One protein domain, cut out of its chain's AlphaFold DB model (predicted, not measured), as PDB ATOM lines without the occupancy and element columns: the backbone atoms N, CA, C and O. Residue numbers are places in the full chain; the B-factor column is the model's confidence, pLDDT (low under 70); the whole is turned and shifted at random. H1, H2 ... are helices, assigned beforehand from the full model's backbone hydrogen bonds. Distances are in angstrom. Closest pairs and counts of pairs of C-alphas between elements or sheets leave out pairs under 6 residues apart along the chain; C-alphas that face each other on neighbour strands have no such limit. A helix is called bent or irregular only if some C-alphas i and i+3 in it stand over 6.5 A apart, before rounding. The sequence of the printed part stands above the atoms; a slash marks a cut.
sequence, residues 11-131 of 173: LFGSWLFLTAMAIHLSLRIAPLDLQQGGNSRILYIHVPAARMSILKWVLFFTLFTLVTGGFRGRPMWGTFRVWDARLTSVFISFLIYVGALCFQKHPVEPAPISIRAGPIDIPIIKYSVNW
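What this domain is: This is residues 11 to 131 of the 173 residues of the protein "Cytochrom_C_asm domain-containing protein" of Kalanchoe fedtschenkoi (UniProt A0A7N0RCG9). One long helix, H2, is the spine of an open zigzag of helices: H1 meets it near one end as a V, with residues 11 to 21 sticking out, and H4 folds back over part of its other half. H5 folds back again beyond H4, away from H2, and short H3 sits at the turn between H2 and H4. The printed part has 121 residues with five named helices, H1 to H5 in order, and no named strand: all helix. It is only just loose, close to extended, with a radius of gyration of the C-alphas of 20.5 A and spans of 59 by 39 by 24 A.

How they stand to each other: H1, residues 11 to 29, and H2, residues 40 to 71, form a helical hairpin; residues 23 to 28 alone touch residues 41 to 45, closest at the C-alphas of Leu 27 and Arg 41, 5.5 A. Their tilt is shallow at 34.7 degrees, only just short of steep, opposite ways. H3, residues 73 to 77, meets H2 only through their link. H4, residues 85 to 103, touches residues 55 to 66 of H2, opposite ways at 34.9 degrees, shallow but only just; the C-alphas of Thr 62 and Phe 94 are closest, 6.2 A. H5, residues 111 to 131, forms a helical hairpin with H4 at a shallow tilt of 14 degrees; the closest C-alphas, of Ala 85 and Ser 128, are 6.2 A apart. H2 and H5 are apart. Every O i to N i+4 pair is within hydrogen-bond range in H1 and H3, against 23 of 28 in H2, 14 of 15 in H4 and 9 of 17 in H5.

Where its parts are: H1 begins at C-alpha 11 (16.024, -26.501, -23.459) and is 26.8 A long, H2 46.9 A, H4 26.3 A. H5, 30.3 A, is only just irregular, C-alphas 126 and 129 being 6.7 A apart, with a kink of 37 degrees near residue 125; it ends at C-alpha 131 (59.833, -50.608, -20.553).

The domain as a whole: The C-alphas farthest apart, of Leu 34 and Gly 78, are 64.2 A apart. The printed part has no cut and no long link. Its mean pLDDT is 75.2; residues 72 to 85 and 103 to 118 are among those under 70.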
ATOM      1  N   LEU A  11      15.112 -25.826 -24.387       84.38
ATOM      2  CA  LEU A  11      16.024 -26.501 -23.459       84.38
ATOM      3  C   LEU A  11      17.219 -25.613 -23.105       84.38
ATOM      4  O   LEU A  11      17.583 -25.508 -21.936       84.38
ATOM      5  N   PHE A  12      17.793 -24.930 -24.095       84.31
ATOM      6  CA  PHE A  12      18.896 -24.001 -23.874       84.31
ATOM      7  C   PHE A  12      18.472 -22.793 -23.025       84.31
ATOM      8  O   PHE A  12      19.165 -22.435 -22.074       84.31
ATOM      9  N   GLY A  13      17.305 -22.207 -23.311       85.88
ATOM     10  CA  GLY A  13      16.754 -21.099 -22.530       85.88
ATOM     11  C   GLY A  13      16.433 -21.494 -21.085       85.88
ATOM     12  O   GLY A  13      16.804 -20.782 -20.155       85.88
ATOM     13  N   SER A  14      15.817 -22.663 -20.883       84.62
ATOM     14  CA  SER A  14      15.543 -23.209 -19.547       84.62
ATOM     15  C   SER A  14      16.831 -23.456 -18.755       84.62
ATOM     16  O   SER A  14      16.924 -23.081 -17.586       84.62
ATOM     17  N   TRP A  15      17.861 -24.007 -19.398       86.38
ATOM     18  CA  TRP A  15      19.168 -24.227 -18.781       86.38
ATOM     19  C   TRP A  15      19.851 -22.919 -18.353       86.38
ATOM     20  O   TRP A  15      20.391 -22.828 -17.244       86.38
ATOM     21  N   LEU A  16      19.789 -21.885 -19.197       88.00
ATOM     22  CA  LEU A  16      20.348 -20.569 -18.885       88.00
ATOM     23  C   LEU A  16      19.605 -19.903 -17.716       88.00
ATOM     24  O   LEU A  16      20.217 -19.316 -16.826       88.00
ATOM     25  N   PHE A  17      18.280 -20.051 -17.679       90.25
ATOM     26  CA  PHE A  17      17.446 -19.532 -16.600       90.25
ATOM     27  C   PHE A  17      17.737 -20.225 -15.260       90.25
ATOM     28  O   PHE A  17      17.924 -19.554 -14.247       90.25
ATOM     29  N   LEU A  18      17.838 -21.557 -15.248       87.62
ATOM     30  CA  LEU A  18      18.133 -22.323 -14.033       87.62
ATOM     31  C   LEU A  18      19.528 -22.021 -13.479       87.62
ATOM     32  O   LEU A  18      19.693 -21.902 -12.265       87.62
ATOM     33  N   THR A  19      20.529 -21.861 -14.346       84.19
ATOM     34  CA  THR A  19      21.885 -21.496 -13.913       84.19
ATOM     35  C   THR A  19      21.941 -20.069 -13.368       84.19
ATOM     36  O   THR A  19      22.517 -19.856 -12.300       84.19
ATOM     37  N   ALA A  20      21.276 -19.109 -14.017       86.81
ATOM     38  CA  ALA A  20      21.159 -17.741 -13.511       86.81
ATOM     39  C   ALA A  20      20.428 -17.681 -12.155       86.81
ATOM     40  O   ALA A  20      20.886 -17.002 -11.234       86.81
ATOM     41  N   MET A  21      19.337 -18.438 -12.002       87.00
ATOM     42  CA  MET A  21      18.589 -18.537 -10.746       87.00
ATOM     43  C   MET A  21      19.443 -19.144  -9.624       87.00
ATOM     44  O   MET A  21      19.469 -18.611  -8.517       87.00
ATOM     45  N   ALA A  22      20.192 -20.214  -9.906       83.12
ATOM     46  CA  ALA A  22      21.084 -20.844  -8.933       83.12
ATOM     47  C   ALA A  22      22.197 -19.891  -8.460       83.12
ATOM     48  O   ALA A  22      22.472 -19.816  -7.262       83.12
ATOM     49  N   ILE A  23      22.789 -19.112  -9.376       85.81
ATOM     50  CA  ILE A  23      23.781 -18.081  -9.032       85.81
ATOM     51  C   ILE A  23      23.155 -17.008  -8.138       85.81
ATOM     52  O   ILE A  23      23.724 -16.649  -7.105       85.81
ATOM     53  N   HIS A  24      21.965 -16.530  -8.503       86.50
ATOM     54  CA  HIS A  24      21.259 -15.507  -7.741       86.50
ATOM     55  C   HIS A  24      20.942 -15.963  -6.312       86.50
ATOM     56  O   HIS A  24      21.191 -15.227  -5.356       86.50
ATOM     57  N   LEU A  25      20.433 -17.188  -6.157       83.44
ATOM     58  CA  LEU A  25      20.086 -17.755  -4.857       83.44
ATOM     59  C   LEU A  25      21.331 -17.953  -3.977       83.44
ATOM     60  O   LEU A  25      21.326 -17.604  -2.795       83.44
ATOM     61  N   SER A  26      22.425 -18.437  -4.573       77.81
ATOM     62  CA  SER A  26      23.688 -18.688  -3.873       77.81
ATOM     63  C   SER A  26      24.318 -17.405  -3.313       77.81
ATOM     64  O   SER A  26      24.892 -17.431  -2.227       77.81
ATOM     65  N   LEU A  27      24.172 -16.268  -4.003       80.88
ATOM     66  CA  LEU A  27      24.681 -14.965  -3.547       80.88
ATOM     67  C   LEU A  27      23.787 -14.286  -2.493       80.88
ATOM     68  O   LEU A  27      24.205 -13.315  -1.857       80.88
ATOM     69  N   ARG A  28      22.555 -14.764  -2.296       80.75
ATOM     70  CA  ARG A  28      21.605 -14.199  -1.321       80.75
ATOM     71  C   ARG A  28      21.598 -14.964   0.002       80.75
ATOM     72  O   ARG A  28      21.504 -14.325   1.044       80.75
ATOM     73  N   ILE A  29      21.693 -16.294  -0.051       82.69
ATOM     74  CA  ILE A  29      21.466 -17.191   1.098       82.69
ATOM     75  C   ILE A  29      22.753 -17.489   1.888       82.69
ATOM     76  O   ILE A  29      22.678 -17.823   3.067       82.69
ATOM     77  N   ALA A  30      23.933 -17.356   1.276       76.38
ATOM     78  CA  ALA A  30      25.193 -17.723   1.922       76.38
ATOM     79  C   ALA A  30      25.512 -16.854   3.169       76.38
ATOM     80  O   ALA A  30      25.363 -15.621   3.113       76.38
ATOM     81  N   PRO A  31      25.959 -17.479   4.283       76.12
ATOM     82  CA  PRO A  31      26.323 -16.777   5.510       76.12
ATOM     83  C   PRO A  31      27.530 -15.861   5.280       76.12
ATOM     84  O   PRO A  31      28.312 -16.054   4.351       76.12
ATOM     85  N   LEU A  32      27.639 -14.825   6.106       74.62
ATOM     86  CA  LEU A  32      28.679 -13.806   6.010       74.62
ATOM     87  C   LEU A  32      29.857 -14.205   6.900       74.62
ATOM     88  O   LEU A  32      29.668 -14.397   8.100       74.62
ATOM     89  N   ASP A  33      31.063 -14.277   6.339       76.94
ATOM     90  CA  ASP A  33      32.275 -14.466   7.139       76.94
ATOM     91  C   ASP A  33      32.744 -13.146   7.764       76.94
ATOM     92  O   ASP A  33      32.761 -12.101   7.109       76.94
ATOM     93  N   LEU A  34      33.198 -13.200   9.021       76.75
ATOM     94  CA  LEU A  34      33.631 -12.023   9.791       76.75
ATOM     95  C   LEU A  34      34.829 -11.283   9.166       76.75
ATOM     96  O   LEU A  34      34.954 -10.076   9.343       76.75
ATOM     97  N   GLN A  35      35.697 -11.984   8.427       79.69
ATOM     98  CA  GLN A  35      36.905 -11.403   7.820       79.69
ATOM     99  C   GLN A  35      36.713 -10.914   6.375       79.69
ATOM    100  O   GLN A  35      37.439 -10.030   5.930       79.69
ATOM    101  N   GLN A  36      35.753 -11.470   5.629       67.94
ATOM    102  CA  GLN A  36      35.536 -11.159   4.205       67.94
ATOM    103  C   GLN A  36      34.169 -10.519   3.912       67.94
ATOM    104  O   GLN A  36      33.896 -10.151   2.766       67.94
ATOM    105  N   GLY A  37      33.308 -10.358   4.921       80.44
ATOM    106  CA  GLY A  37      31.999  -9.718   4.795       80.44
ATOM    107  C   GLY A  37      31.135 -10.354   3.700       80.44
ATOM    108  O   GLY A  37      31.126 -11.572   3.522       80.44
ATOM    109  N   GLY A  38      30.436  -9.523   2.919       77.62
ATOM    110  CA  GLY A  38      29.581  -9.944   1.795       77.62
ATOM    111  C   GLY A  38      30.295 -10.696   0.666       77.62
ATOM    112  O   GLY A  38      29.645 -11.424  -0.083       77.62
ATOM    113  N   ASN A  39      31.621 -10.569   0.562       80.31
ATOM    114  CA  ASN A  39      32.399 -11.149  -0.535       80.31
ATOM    115  C   ASN A  39      32.634 -12.658  -0.358       80.31
ATOM    116  O   ASN A  39      32.837 -13.362  -1.346       80.31
ATOM    117  N   SER A  40      32.527 -13.172   0.873       76.38
ATOM    118  CA  SER A  40      32.579 -14.613   1.192       76.38
ATOM    119  C   SER A  40      31.582 -15.448   0.375       76.38
ATOM    120  O   SER A  40      31.855 -16.587  -0.004       76.38
ATOM    121  N   ARG A  41      30.452 -14.848  -0.015       81.00
ATOM    122  CA  ARG A  41      29.395 -15.484  -0.815       81.00
ATOM    123  C   ARG A  41      29.851 -15.918  -2.208       81.00
ATOM    124  O   ARG A  41      29.294 -16.856  -2.772       81.00
ATOM    125  N   ILE A  42      30.882 -15.271  -2.752       82.19
ATOM    126  CA  ILE A  42      31.472 -15.630  -4.047       82.19
ATOM    127  C   ILE A  42      32.172 -16.991  -3.950       82.19
ATOM    128  O   ILE A  42      32.130 -17.769  -4.902       82.19
ATOM    129  N   LEU A  43      32.752 -17.332  -2.795       83.12
ATOM    130  CA  LEU A  43      33.493 -18.578  -2.593       83.12
ATOM    131  C   LEU A  43      32.600 -19.821  -2.780       83.12
ATOM    132  O   LEU A  43      33.024 -20.802  -3.392       83.12
ATOM    133  N   TYR A  44      31.341 -19.737  -2.335       80.50
ATOM    134  CA  TYR A  44      30.343 -20.814  -2.413       80.50
ATOM    135  C   TYR A  44      29.940 -21.191  -3.834       80.50
ATOM    136  O   TYR A  44      29.511 -22.318  -4.061       80.50
ATOM    137  N   ILE A  45      30.089 -20.277  -4.792       82.19
ATOM    138  CA  ILE A  45      29.846 -20.580  -6.201       82.19
ATOM    139  C   ILE A  45      31.147 -20.800  -6.960       82.19
ATOM    140  O   ILE A  45      31.232 -21.687  -7.805       82.19
ATOM    141  N   HIS A  46      32.183 -20.038  -6.615       84.25
ATOM    142  CA  HIS A  46      33.458 -20.052  -7.306       84.25
ATOM    143  C   HIS A  46      34.223 -21.355  -7.081       84.25
ATOM    144  O   HIS A  46      34.628 -21.984  -8.051       84.25
ATOM    145  N   VAL A  47      34.386 -21.805  -5.833       81.81
ATOM    146  CA  VAL A  47      35.150 -23.026  -5.516       81.81
ATOM    147  C   VAL A  47      34.529 -24.267  -6.164       81.81
ATOM    148  O   VAL A  47      35.246 -24.995  -6.863       81.81
ATOM    149  N   PRO A  48      33.210 -24.525  -6.030       79.81
ATOM    150  CA  PRO A  48      32.597 -25.643  -6.723       79.81
ATOM    151  C   PRO A  48      32.548 -25.473  -8.246       79.81
ATOM    152  O   PRO A  48      32.691 -26.471  -8.950       79.81
ATOM    153  N   ALA A  49      32.411 -24.261  -8.786       81.62
ATOM    154  CA  ALA A  49      32.487 -24.053 -10.232       81.62
ATOM    155  C   ALA A  49      33.900 -24.304 -10.783       81.62
ATOM    156  O   ALA A  49      34.041 -24.975 -11.803       81.62
ATOM    157  N   ALA A  50      34.944 -23.835 -10.095       81.69
ATOM    158  CA  ALA A  50      36.338 -23.989 -10.500       81.69
ATOM    159  C   ALA A  50      36.756 -25.465 -10.533       81.69
ATOM    160  O   ALA A  50      37.259 -25.935 -11.556       81.69
ATOM    161  N   ARG A  51      36.453 -26.232  -9.472       76.62
ATOM    162  CA  ARG A  51      36.738 -27.680  -9.439       76.62
ATOM    163  C   ARG A  51      35.984 -28.438 -10.535       76.62
ATOM    164  O   ARG A  51      36.543 -29.320 -11.170       76.62
ATOM    165  N   MET A  52      34.730 -28.081 -10.815       79.06
ATOM    166  CA  MET A  52      33.945 -28.754 -11.857       79.06
ATOM    167  C   MET A  52      34.391 -28.375 -13.268       79.06
ATOM    168  O   MET A  52      34.342 -29.211 -14.172       79.06
ATOM    169  N   SER A  53      34.819 -27.128 -13.452       83.56
ATOM    170  CA  SER A  53      35.329 -26.615 -14.719       83.56
ATOM    171  C   SER A  53      36.626 -27.314 -15.098       83.56
ATOM    172  O   SER A  53      36.696 -27.914 -16.170       83.56
ATOM    173  N   ILE A  54      37.608 -27.334 -14.186       85.38
ATOM    174  CA  ILE A  54      38.901 -27.972 -14.452       85.38
ATOM    175  C   ILE A  54      38.707 -29.451 -14.778       85.38
ATOM    176  O   ILE A  54      39.316 -29.960 -15.718       85.38
ATOM    177  N   LEU A  55      37.760 -30.094 -14.080       83.38
ATOM    178  CA  LEU A  55      37.481 -31.495 -14.296       83.38
ATOM    179  C   LEU A  55      36.950 -31.790 -15.709       83.38
ATOM    180  O   LEU A  55      37.465 -32.626 -16.455       83.38
ATOM    181  N   LYS A  56      35.920 -31.059 -16.120       85.44
ATOM    182  CA  LYS A  56      35.335 -31.232 -17.454       85.44
ATOM    183  C   LYS A  56      36.309 -30.839 -18.564       85.44
ATOM    184  O   LYS A  56      36.296 -31.455 -19.628       85.44
ATOM    185  N   TRP A  57      37.156 -29.844 -18.315       86.00
ATOM    186  CA  TRP A  57      38.132 -29.359 -19.280       86.00
ATOM    187  C   TRP A  57      39.211 -30.408 -19.569       86.00
ATOM    188  O   TRP A  57      39.435 -30.750 -20.729       86.00
ATOM    189  N   VAL A  58      39.814 -31.006 -18.536       86.38
ATOM    190  CA  VAL A  58      40.815 -32.072 -18.721       86.38
ATOM    191  C   VAL A  58      40.203 -33.292 -19.412       86.38
ATOM    192  O   VAL A  58      40.814 -33.842 -20.329       86.38
ATOM    193  N   LEU A  59      38.976 -33.682 -19.054       87.25
ATOM    194  CA  LEU A  59      38.262 -34.766 -19.735       87.25
ATOM    195  C   LEU A  59      38.072 -34.478 -21.235       87.25
ATOM    196  O   LEU A  59      38.306 -35.344 -22.076       87.25
ATOM    197  N   PHE A  60      37.674 -33.251 -21.578       89.25
ATOM    198  CA  PHE A  60      37.478 -32.845 -22.966       89.25
ATOM    199  C   PHE A  60      38.786 -32.885 -23.760       89.25
ATOM    200  O   PHE A  60      38.832 -33.483 -24.833       89.25
ATOM    201  N   PHE A  61      39.863 -32.297 -23.234       85.19
ATOM    202  CA  PHE A  61      41.150 -32.254 -23.929       85.19
ATOM    203  C   PHE A  61      41.804 -33.632 -24.046       85.19
ATOM    204  O   PHE A  61      42.379 -33.946 -25.091       85.19
ATOM    205  N   THR A  62      41.689 -34.481 -23.024       86.12
ATOM    206  CA  THR A  62      42.198 -35.860 -23.080       86.12
ATOM    207  C   THR A  62      41.444 -36.680 -24.121       86.12
ATOM    208  O   THR A  62      42.087 -37.283 -24.977       86.12
ATOM    209  N   LEU A  63      40.108 -36.621 -24.146       87.44
ATOM    210  CA  LEU A  63      39.295 -37.274 -25.177       87.44
ATOM    211  C   LEU A  63      39.599 -36.720 -26.574       87.44
ATOM    212  O   LEU A  63      39.795 -37.489 -27.511       87.44
ATOM    213  N   PHE A  64      39.692 -35.398 -26.721       87.12
ATOM    214  CA  PHE A  64      40.021 -34.747 -27.988       87.12
ATOM    215  C   PHE A  64      41.387 -35.188 -28.516       87.12
ATOM    216  O   PHE A  64      41.529 -35.486 -29.703       87.12
ATOM    217  N   THR A  65      42.384 -35.297 -27.639       84.12
ATOM    218  CA  THR A  65      43.720 -35.797 -27.983       84.12
ATOM    219  C   THR A  65      43.667 -37.287 -28.333       84.12
ATOM    220  O   THR A  65      44.286 -37.721 -29.306       84.12
ATOM    221  N   LEU A  66      42.848 -38.071 -27.621       83.75
ATOM    222  CA  LEU A  66      42.587 -39.472 -27.942       83.75
ATOM    223  C   LEU A  66      41.783 -39.658 -29.232       83.75
ATOM    224  O   LEU A  66      41.860 -40.712 -29.837       83.75
ATOM    225  N   VAL A  67      41.033 -38.689 -29.726       84.88
ATOM    226  CA  VAL A  67      40.364 -38.824 -31.029       84.88
ATOM    227  C   VAL A  67      41.297 -38.332 -32.137       84.88
ATOM    228  O   VAL A  67      41.608 -39.064 -33.077       84.88
ATOM    229  N   THR A  68      41.845 -37.131 -31.969       81.69
ATOM    230  CA  THR A  68      42.647 -36.428 -32.981       81.69
ATOM    231  C   THR A  68      44.031 -37.049 -33.185       81.69
ATOM    232  O   THR A  68      44.523 -37.099 -34.312       81.69
ATOM    233  N   GLY A  69      44.655 -37.576 -32.126       74.81
ATOM    234  CA  GLY A  69      45.984 -38.190 -32.199       74.81
ATOM    235  C   GLY A  69      46.045 -39.440 -33.086       74.81
ATOM    236  O   GLY A  69      47.034 -39.644 -33.779       74.81
ATOM    237  N   GLY A  70      44.977 -40.245 -33.133       73.19
ATOM    238  CA  GLY A  70      44.905 -41.423 -34.014       73.19
ATOM    239  C   GLY A  70      44.673 -41.039 -35.475       73.19
ATOM    240  O   GLY A  70      45.277 -41.601 -36.384       73.19
ATOM    241  N   PHE A  71      43.867 -39.998 -35.706       70.81
ATOM    242  CA  PHE A  71      43.604 -39.492 -37.052       70.81
ATOM    243  C   PHE A  71      44.864 -38.915 -37.717       70.81
ATOM    244  O   PHE A  71      45.114 -39.173 -38.893       70.81
ATOM    245  N   ARG A  72      45.707 -38.206 -36.951       66.25
ATOM    246  CA  ARG A  72      46.993 -37.665 -37.429       66.25
ATOM    247  C   ARG A  72      48.141 -38.684 -37.477       66.25
ATOM    248  O   ARG A  72      49.206 -38.344 -37.977       66.25
ATOM    249  N   GLY A  73      47.950 -39.915 -36.998       64.00
ATOM    250  CA  GLY A  73      48.984 -40.958 -37.034       64.00
ATOM    251  C   GLY A  73      49.212 -41.554 -38.428       64.00
ATOM    252  O   GLY A  73      50.358 -41.796 -38.811       64.00
ATOM    253  N   ARG A  74      48.143 -41.716 -39.230       57.06
ATOM    254  CA  ARG A  74      48.233 -42.353 -40.563       57.06
ATOM    255  C   ARG A  74      49.203 -41.669 -41.533       57.06
ATOM    256  O   ARG A  74      49.951 -42.402 -42.171       57.06
ATOM    257  N   PRO A  75      49.215 -40.326 -41.672       69.25
ATOM    258  CA  PRO A  75      50.082 -39.659 -42.645       69.25
ATOM    259  C   PRO A  75      51.570 -39.759 -42.301       69.25
ATOM    260  O   PRO A  75      52.399 -39.707 -43.199       69.25
ATOM    261  N   MET A  76      51.911 -39.876 -41.012       65.25
ATOM    262  CA  MET A  76      53.298 -39.798 -40.539       65.25
ATOM    263  C   MET A  76      53.940 -41.175 -40.302       65.25
ATOM    264  O   MET A  76      55.150 -41.293 -40.440       65.25
ATOM    265  N   TRP A  77      53.162 -42.212 -39.960       61.06
ATOM    266  CA  TRP A  77      53.704 -43.512 -39.515       61.06
ATOM    267  C   TRP A  77      53.062 -44.724 -40.208       61.06
ATOM    268  O   TRP A  77      53.312 -45.862 -39.815       61.06
ATOM    269  N   GLY A  78      52.180 -44.514 -41.192       68.38
ATOM    270  CA  GLY A  78      51.517 -45.592 -41.941       68.38
ATOM    271  C   GLY A  78      50.522 -46.444 -41.135       68.38
ATOM    272  O   GLY A  78      49.882 -47.331 -41.695       68.38
ATOM    273  N   THR A  79      50.334 -46.171 -39.839       64.38
ATOM    274  CA  THR A  79      49.429 -46.908 -38.942       64.38
ATOM    275  C   THR A  79      48.486 -45.955 -38.203       64.38
ATOM    276  O   THR A  79      48.805 -44.796 -37.946       64.38
ATOM    277  N   PHE A  80      47.267 -46.415 -37.903       62.38
ATOM    278  CA  PHE A  80      46.210 -45.568 -37.323       62.38
ATOM    279  C   PHE A  80      46.330 -45.396 -35.803       62.38
ATOM    280  O   PHE A  80      45.712 -44.492 -35.238       62.38
ATOM    281  N   ARG A  81      47.122 -46.245 -35.133       66.06
ATOM    282  CA  ARG A  81      47.444 -46.139 -33.707       66.06
ATOM    283  C   ARG A  81      48.354 -47.271 -33.256       66.06
ATOM    284  O   ARG A  81      47.949 -48.425 -33.329       66.06
ATOM    285  N   VAL A  82      49.523 -46.942 -32.717       67.31
ATOM    286  CA  VAL A  82      50.319 -47.879 -31.914       67.31
ATOM    287  C   VAL A  82      50.026 -47.564 -30.447       67.31
ATOM    288  O   VAL A  82      50.135 -46.409 -30.033       67.31
ATOM    289  N   TRP A  83      49.590 -48.556 -29.669       69.19
ATOM    290  CA  TRP A  83      49.297 -48.419 -28.234       69.19
ATOM    291  C   TRP A  83      50.590 -48.378 -27.398       69.19
ATOM    292  O   TRP A  83      50.827 -49.233 -26.550       69.19
ATOM    293  N   ASP A  84      51.444 -47.390 -27.667       67.94
ATOM    294  CA  ASP A  84      52.644 -47.107 -26.874       67.94
ATOM    295  C   ASP A  84      52.253 -46.569 -25.480       67.94
ATOM    296  O   ASP A  84      51.193 -45.956 -25.321       67.94
ATOM    297  N   ALA A  85      53.118 -46.740 -24.477       66.75
ATOM    298  CA  ALA A  85      52.860 -46.442 -23.065       66.75
ATOM    299  C   ALA A  85      52.452 -44.981 -22.788       66.75
ATOM    300  O   ALA A  85      51.747 -44.696 -21.821       66.75
ATOM    301  N   ARG A  86      52.841 -44.047 -23.665       71.38
ATOM    302  CA  ARG A  86      52.406 -42.638 -23.641       71.38
ATOM    303  C   ARG A  86      50.936 -42.454 -24.026       71.38
ATOM    304  O   ARG A  86      50.287 -41.533 -23.549       71.38
ATOM    305  N   LEU A  87      50.402 -43.301 -24.903       73.44
ATOM    306  CA  LEU A  87      49.004 -43.251 -25.332       73.44
ATOM    307  C   LEU A  87      48.115 -43.996 -24.327       73.44
ATOM    308  O   LEU A  87      47.022 -43.530 -24.002       73.44
ATOM    309  N   THR A  88      48.618 -45.096 -23.761       78.94
ATOM    310  CA  THR A  88      47.970 -45.819 -22.659       78.94
ATOM    311  C   THR A  88      47.917 -44.988 -21.380       78.94
ATOM    312  O   THR A  88      46.879 -44.992 -20.728       78.94
ATOM    313  N   SER A  89      48.950 -44.209 -21.040       72.75
ATOM    314  CA  SER A  89      48.910 -43.329 -19.858       72.75
ATOM    315  C   SER A  89      47.872 -42.206 -19.985       72.75
ATOM    316  O   SER A  89      47.178 -41.897 -19.014       72.75
ATOM    317  N   VAL A  90      47.683 -41.642 -21.185       81.25
ATOM    318  CA  VAL A  90      46.627 -40.646 -21.455       81.25
ATOM    319  C   VAL A  90      45.234 -41.287 -21.404       81.25
ATOM    320  O   VAL A  90      44.295 -40.676 -20.895       81.25
ATOM    321  N   PHE A  91      45.090 -42.532 -21.865       82.38
ATOM    322  CA  PHE A  91      43.837 -43.287 -21.752       82.38
ATOM    323  C   PHE A  91      43.502 -43.669 -20.301       82.38
ATOM    324  O   PHE A  91      42.362 -43.517 -19.868       82.38
ATOM    325  N   ILE A  92      44.493 -44.099 -19.521       83.25
ATOM    326  CA  ILE A  92      44.337 -44.377 -18.088       83.25
ATOM    327  C   ILE A  92      43.970 -43.091 -17.341       83.25
ATOM    328  O   ILE A  92      43.028 -43.095 -16.554       83.25
ATOM    329  N   SER A  93      44.631 -41.970 -17.655       80.94
ATOM    330  CA  SER A  93      44.281 -40.655 -17.105       80.94
ATOM    331  C   SER A  93      42.829 -40.285 -17.413       80.94
ATOM    332  O   SER A  93      42.131 -39.819 -16.520       80.94
ATOM    333  N   PHE A  94      42.345 -40.550 -18.633       84.38
ATOM    334  CA  PHE A  94      40.941 -40.346 -19.011       84.38
ATOM    335  C   PHE A  94      39.978 -41.193 -18.159       84.38
ATOM    336  O   PHE A  94      38.988 -40.665 -17.653       84.38
ATOM    337  N   LEU A  95      40.280 -42.476 -17.931       83.88
ATOM    338  CA  LEU A  95      39.456 -43.357 -17.091       83.88
ATOM    339  C   LEU A  95      39.440 -42.930 -15.618       83.88
ATOM    340  O   LEU A  95      38.371 -42.892 -15.007       83.88
ATOM    341  N   ILE A  96      40.596 -42.552 -15.060       82.50
ATOM    342  CA  ILE A  96      40.698 -42.001 -13.698       82.50
ATOM    343  C   ILE A  96      39.833 -40.740 -13.583       82.50
ATOM    344  O   ILE A  96      39.122 -40.558 -12.595       82.50
ATOM    345  N   TYR A  97      39.832 -39.900 -14.618       79.00
ATOM    346  CA  TYR A  97      39.060 -38.666 -14.653       79.00
ATOM    347  C   TYR A  97      37.543 -38.881 -14.694       79.00
ATOM    348  O   TYR A  97      36.788 -38.202 -13.993       79.00
ATOM    349  N   VAL A  98      37.084 -39.851 -15.488       83.44
ATOM    350  CA  VAL A  98      35.680 -40.294 -15.489       83.44
ATOM    351  C   VAL A  98      35.302 -40.857 -14.117       83.44
ATOM    352  O   VAL A  98      34.241 -40.521 -13.586       83.44
ATOM    353  N   GLY A  99      36.190 -41.649 -13.508       78.88
ATOM    354  CA  GLY A  99      36.036 -42.134 -12.140       78.88
ATOM    355  C   GLY A  99      35.857 -40.989 -11.142       78.88
ATOM    356  O   GLY A  99      34.888 -40.985 -10.386       78.88
ATOM    357  N   ALA A 100      36.717 -39.968 -11.194       74.75
ATOM    358  CA  ALA A 100      36.656 -38.804 -10.311       74.75
ATOM    359  C   ALA A 100      35.320 -38.044 -10.399       74.75
ATOM    360  O   ALA A 100      34.816 -37.573  -9.380       74.75
ATOM    361  N   LEU A 101      34.704 -37.960 -11.584       75.88
ATOM    362  CA  LEU A 101      33.361 -37.386 -11.746       75.88
ATOM    363  C   LEU A 101      32.264 -38.265 -11.124       75.88
ATOM    364  O   LEU A 101      31.285 -37.736 -10.598       75.88
ATOM    365  N   CYS A 102      32.419 -39.590 -11.155       70.56
ATOM    366  CA  CYS A 102      31.475 -40.533 -10.552       70.56
ATOM    367  C   CYS A 102      31.542 -40.507  -9.012       70.56
ATOM    368  O   CYS A 102      30.509 -40.502  -8.338       70.56
ATOM    369  N   PHE A 103      32.752 -40.393  -8.452       64.50
ATOM    370  CA  PHE A 103      32.985 -40.374  -7.004       64.50
ATOM    371  C   PHE A 103      32.515 -39.094  -6.299       64.50
ATOM    372  O   PHE A 103      32.349 -39.113  -5.084       64.50
ATOM    373  N   GLN A 104      32.193 -38.015  -7.023       64.56
ATOM    374  CA  GLN A 104      31.637 -36.792  -6.417       64.56
ATOM    375  C   GLN A 104      30.292 -36.984  -5.713       64.56
ATOM    376  O   GLN A 104      29.898 -36.141  -4.910       64.56
ATOM    377  N   LYS A 105      29.562 -38.059  -6.029       58.53
ATOM    378  CA  LYS A 105      28.283 -38.368  -5.378       58.53
ATOM    379  C   LYS A 105      28.453 -38.958  -3.976       58.53
ATOM    380  O   LYS A 105      27.474 -39.019  -3.238       58.53
ATOM    381  N   HIS A 106      29.661 -39.384  -3.612       52.88
ATOM    382  CA  HIS A 106      29.947 -39.979  -2.313       52.88
ATOM    383  C   HIS A 106      30.676 -38.975  -1.403       52.88
ATOM    384  O   HIS A 106      31.610 -38.317  -1.855       52.88
ATOM    385  N   PRO A 107      30.299 -38.859  -0.115       50.41
ATOM    386  CA  PRO A 107      30.874 -37.898   0.837       50.41
ATOM    387  C   PRO A 107      32.287 -38.269   1.335       50.41
ATOM    388  O   PRO A 107      32.730 -37.765   2.360       50.41
ATOM    389  N   VAL A 108      33.000 -39.168   0.649       56.91
ATOM    390  CA  VAL A 108      34.350 -39.584   1.045       56.91
ATOM    391  C   VAL A 108      35.327 -38.543   0.516       56.91
ATOM    392  O   VAL A 108      35.408 -38.376  -0.697       56.91
ATOM    393  N   GLU A 109      36.052 -37.835   1.389       50.16
ATOM    394  CA  GLU A 109      37.062 -36.862   0.956       50.16
ATOM    395  C   GLU A 109      38.114 -37.556   0.072       50.16
ATOM    396  O   GLU A 109      38.891 -38.373   0.569       50.16
ATOM    397  N   PRO A 110      38.187 -37.258  -1.240       54.31
ATOM    398  CA  PRO A 110      39.118 -37.935  -2.145       54.31
ATOM    399  C   PRO A 110      40.561 -37.406  -2.018       54.31
ATOM    400  O   PRO A 110      41.483 -37.935  -2.642       54.31
ATOM    401  N   ALA A 111      40.776 -36.366  -1.200       52.84
ATOM    402  CA  ALA A 111      42.054 -35.682  -1.017       52.84
ATOM    403  C   ALA A 111      43.224 -36.596  -0.573       52.84
ATOM    404  O   ALA A 111      44.307 -36.469  -1.150       52.84
ATOM    405  N   PRO A 112      43.057 -37.565   0.355       50.41
ATOM    406  CA  PRO A 112      44.168 -38.400   0.829       50.41
ATOM    407  C   PRO A 112      44.710 -39.365  -0.235       50.41
ATOM    408  O   PRO A 112      45.883 -39.737  -0.201       50.41
ATOM    409  N   ILE A 113      43.860 -39.782  -1.179       57.53
ATOM    410  CA  ILE A 113      44.192 -40.783  -2.203       57.53
ATOM    411  C   ILE A 113      44.942 -40.117  -3.363       57.53
ATOM    412  O   ILE A 113      45.964 -40.632  -3.817       57.53
ATOM    413  N   SER A 114      44.501 -38.928  -3.787       55.66
ATOM    414  CA  SER A 114      45.134 -38.178  -4.880       55.66
ATOM    415  C   SER A 114      46.546 -37.687  -4.530       55.66
ATOM    416  O   SER A 114      47.429 -37.708  -5.385       55.66
ATOM    417  N   ILE A 115      46.789 -37.305  -3.268       61.16
ATOM    418  CA  ILE A 115      48.119 -36.891  -2.779       61.16
ATOM    419  C   ILE A 115      49.111 -38.065  -2.796       61.16
ATOM    420  O   ILE A 115      50.303 -37.872  -3.027       61.16
ATOM    421  N   ARG A 116      48.625 -39.293  -2.586       61.44
ATOM    422  CA  ARG A 116      49.461 -40.499  -2.538       61.44
ATOM    423  C   ARG A 116      49.765 -41.083  -3.922       61.44
ATOM    424  O   ARG A 116      50.802 -41.716  -4.086       61.44
ATOM    425  N   ALA A 117      48.889 -40.861  -4.902       64.00
ATOM    426  CA  ALA A 117      49.059 -41.357  -6.269       64.00
ATOM    427  C   ALA A 117      50.070 -40.534  -7.094       64.00
ATOM    428  O   ALA A 117      50.850 -41.107  -7.849       64.00
ATOM    429  N   GLY A 118      50.127 -39.210  -6.896       66.94
ATOM    430  CA  GLY A 118      50.990 -38.313  -7.681       66.94
ATOM    431  C   GLY A 118      52.489 -38.678  -7.707       66.94
ATOM    432  O   GLY A 118      53.087 -38.664  -8.783       66.94
ATOM    433  N   PRO A 119      53.119 -39.058  -6.577       80.88
ATOM    434  CA  PRO A 119      54.523 -39.478  -6.569       80.88
ATOM    435  C   PRO A 119      54.803 -40.775  -7.340       80.88
ATOM    436  O   PRO A 119      55.941 -41.001  -7.740       80.88
ATOM    437  N   ILE A 120      53.792 -41.625  -7.551       76.88
ATOM    438  CA  ILE A 120      53.924 -42.916  -8.245       76.88
ATOM    439  C   ILE A 120      53.907 -42.721  -9.770       76.88
ATOM    440  O   ILE A 120      54.594 -43.445 -10.491       76.88
ATOM    441  N   ASP A 121      53.207 -41.700 -10.272       67.56
ATOM    442  CA  ASP A 121      53.142 -41.406 -11.710       67.56
ATOM    443  C   ASP A 121      54.489 -40.934 -12.289       67.56
ATOM    444  O   ASP A 121      54.839 -41.279 -13.418       67.56
ATOM    445  N   ILE A 122      55.294 -40.194 -11.517       71.50
ATOM    446  CA  ILE A 122      56.593 -39.656 -11.967       71.50
ATOM    447  C   ILE A 122      57.588 -40.761 -12.393       71.50
ATOM    448  O   ILE A 122      58.102 -40.687 -13.517       71.50
ATOM    449  N   PRO A 123      57.884 -41.793 -11.575       75.81
ATOM    450  CA  PRO A 123      58.764 -42.882 -11.990       75.81
ATOM    451  C   PRO A 123      58.157 -43.711 -13.128       75.81
ATOM    452  O   PRO A 123      58.888 -44.094 -14.040       75.81
ATOM    453  N   ILE A 124      56.836 -43.930 -13.146       72.81
ATOM    454  CA  ILE A 124      56.170 -44.654 -14.238       72.81
ATOM    455  C   ILE A 124      56.381 -43.928 -15.568       72.81
ATOM    456  O   ILE A 124      56.786 -44.559 -16.537       72.81
ATOM    457  N   ILE A 125      56.198 -42.606 -15.627       69.25
ATOM    458  CA  ILE A 125      56.408 -41.817 -16.851       69.25
ATOM    459  C   ILE A 125      57.886 -41.828 -17.277       69.25
ATOM    460  O   ILE A 125      58.179 -41.951 -18.469       69.25
ATOM    461  N   LYS A 126      58.829 -41.738 -16.327       74.69
ATOM    462  CA  LYS A 126      60.275 -41.743 -16.613       74.69
ATOM    463  C   LYS A 126      60.749 -43.078 -17.191       74.69
ATOM    464  O   LYS A 126      61.490 -43.078 -18.173       74.69
ATOM    465  N   TYR A 127      60.340 -44.192 -16.587       71.19
ATOM    466  CA  TYR A 127      60.776 -45.535 -16.982       71.19
ATOM    467  C   TYR A 127      59.896 -46.168 -18.068       71.19
ATOM    468  O   TYR A 127      60.331 -47.113 -18.725       71.19
ATOM    469  N   SER A 128      58.716 -45.602 -18.333       61.06
ATOM    470  CA  SER A 128      57.792 -46.014 -19.400       61.06
ATOM    471  C   SER A 128      58.467 -46.100 -20.773       61.06
ATOM    472  O   SER A 128      58.232 -47.050 -21.518       61.06
ATOM    473  N   VAL A 129      59.395 -45.182 -21.072       60.06
ATOM    474  CA  VAL A 129      60.156 -45.181 -22.333       60.06
ATOM    475  C   VAL A 129      61.076 -46.397 -22.457       60.06
ATOM    476  O   VAL A 129      61.251 -46.921 -23.550       60.06
ATOM    477  N   ASN A 130      61.654 -46.865 -21.351       65.69
ATOM    478  CA  ASN A 130      62.566 -48.006 -21.355       65.69
ATOM    479  C   ASN A 130      61.809 -49.341 -21.333       65.69
ATOM    480  O   ASN A 130      62.280 -50.304 -21.934       65.69
ATOM    481  N   TRP A 131      60.651 -49.398 -20.667       65.88
ATOM    482  CA  TRP A 131      59.833 -50.608 -20.553       65.88
ATOM    483  C   TRP A 131      59.004 -50.918 -21.802       65.88
ATOM    484  O   TRP A 131      58.808 -52.089 -22.108       65.88
TER     485      TRP A 131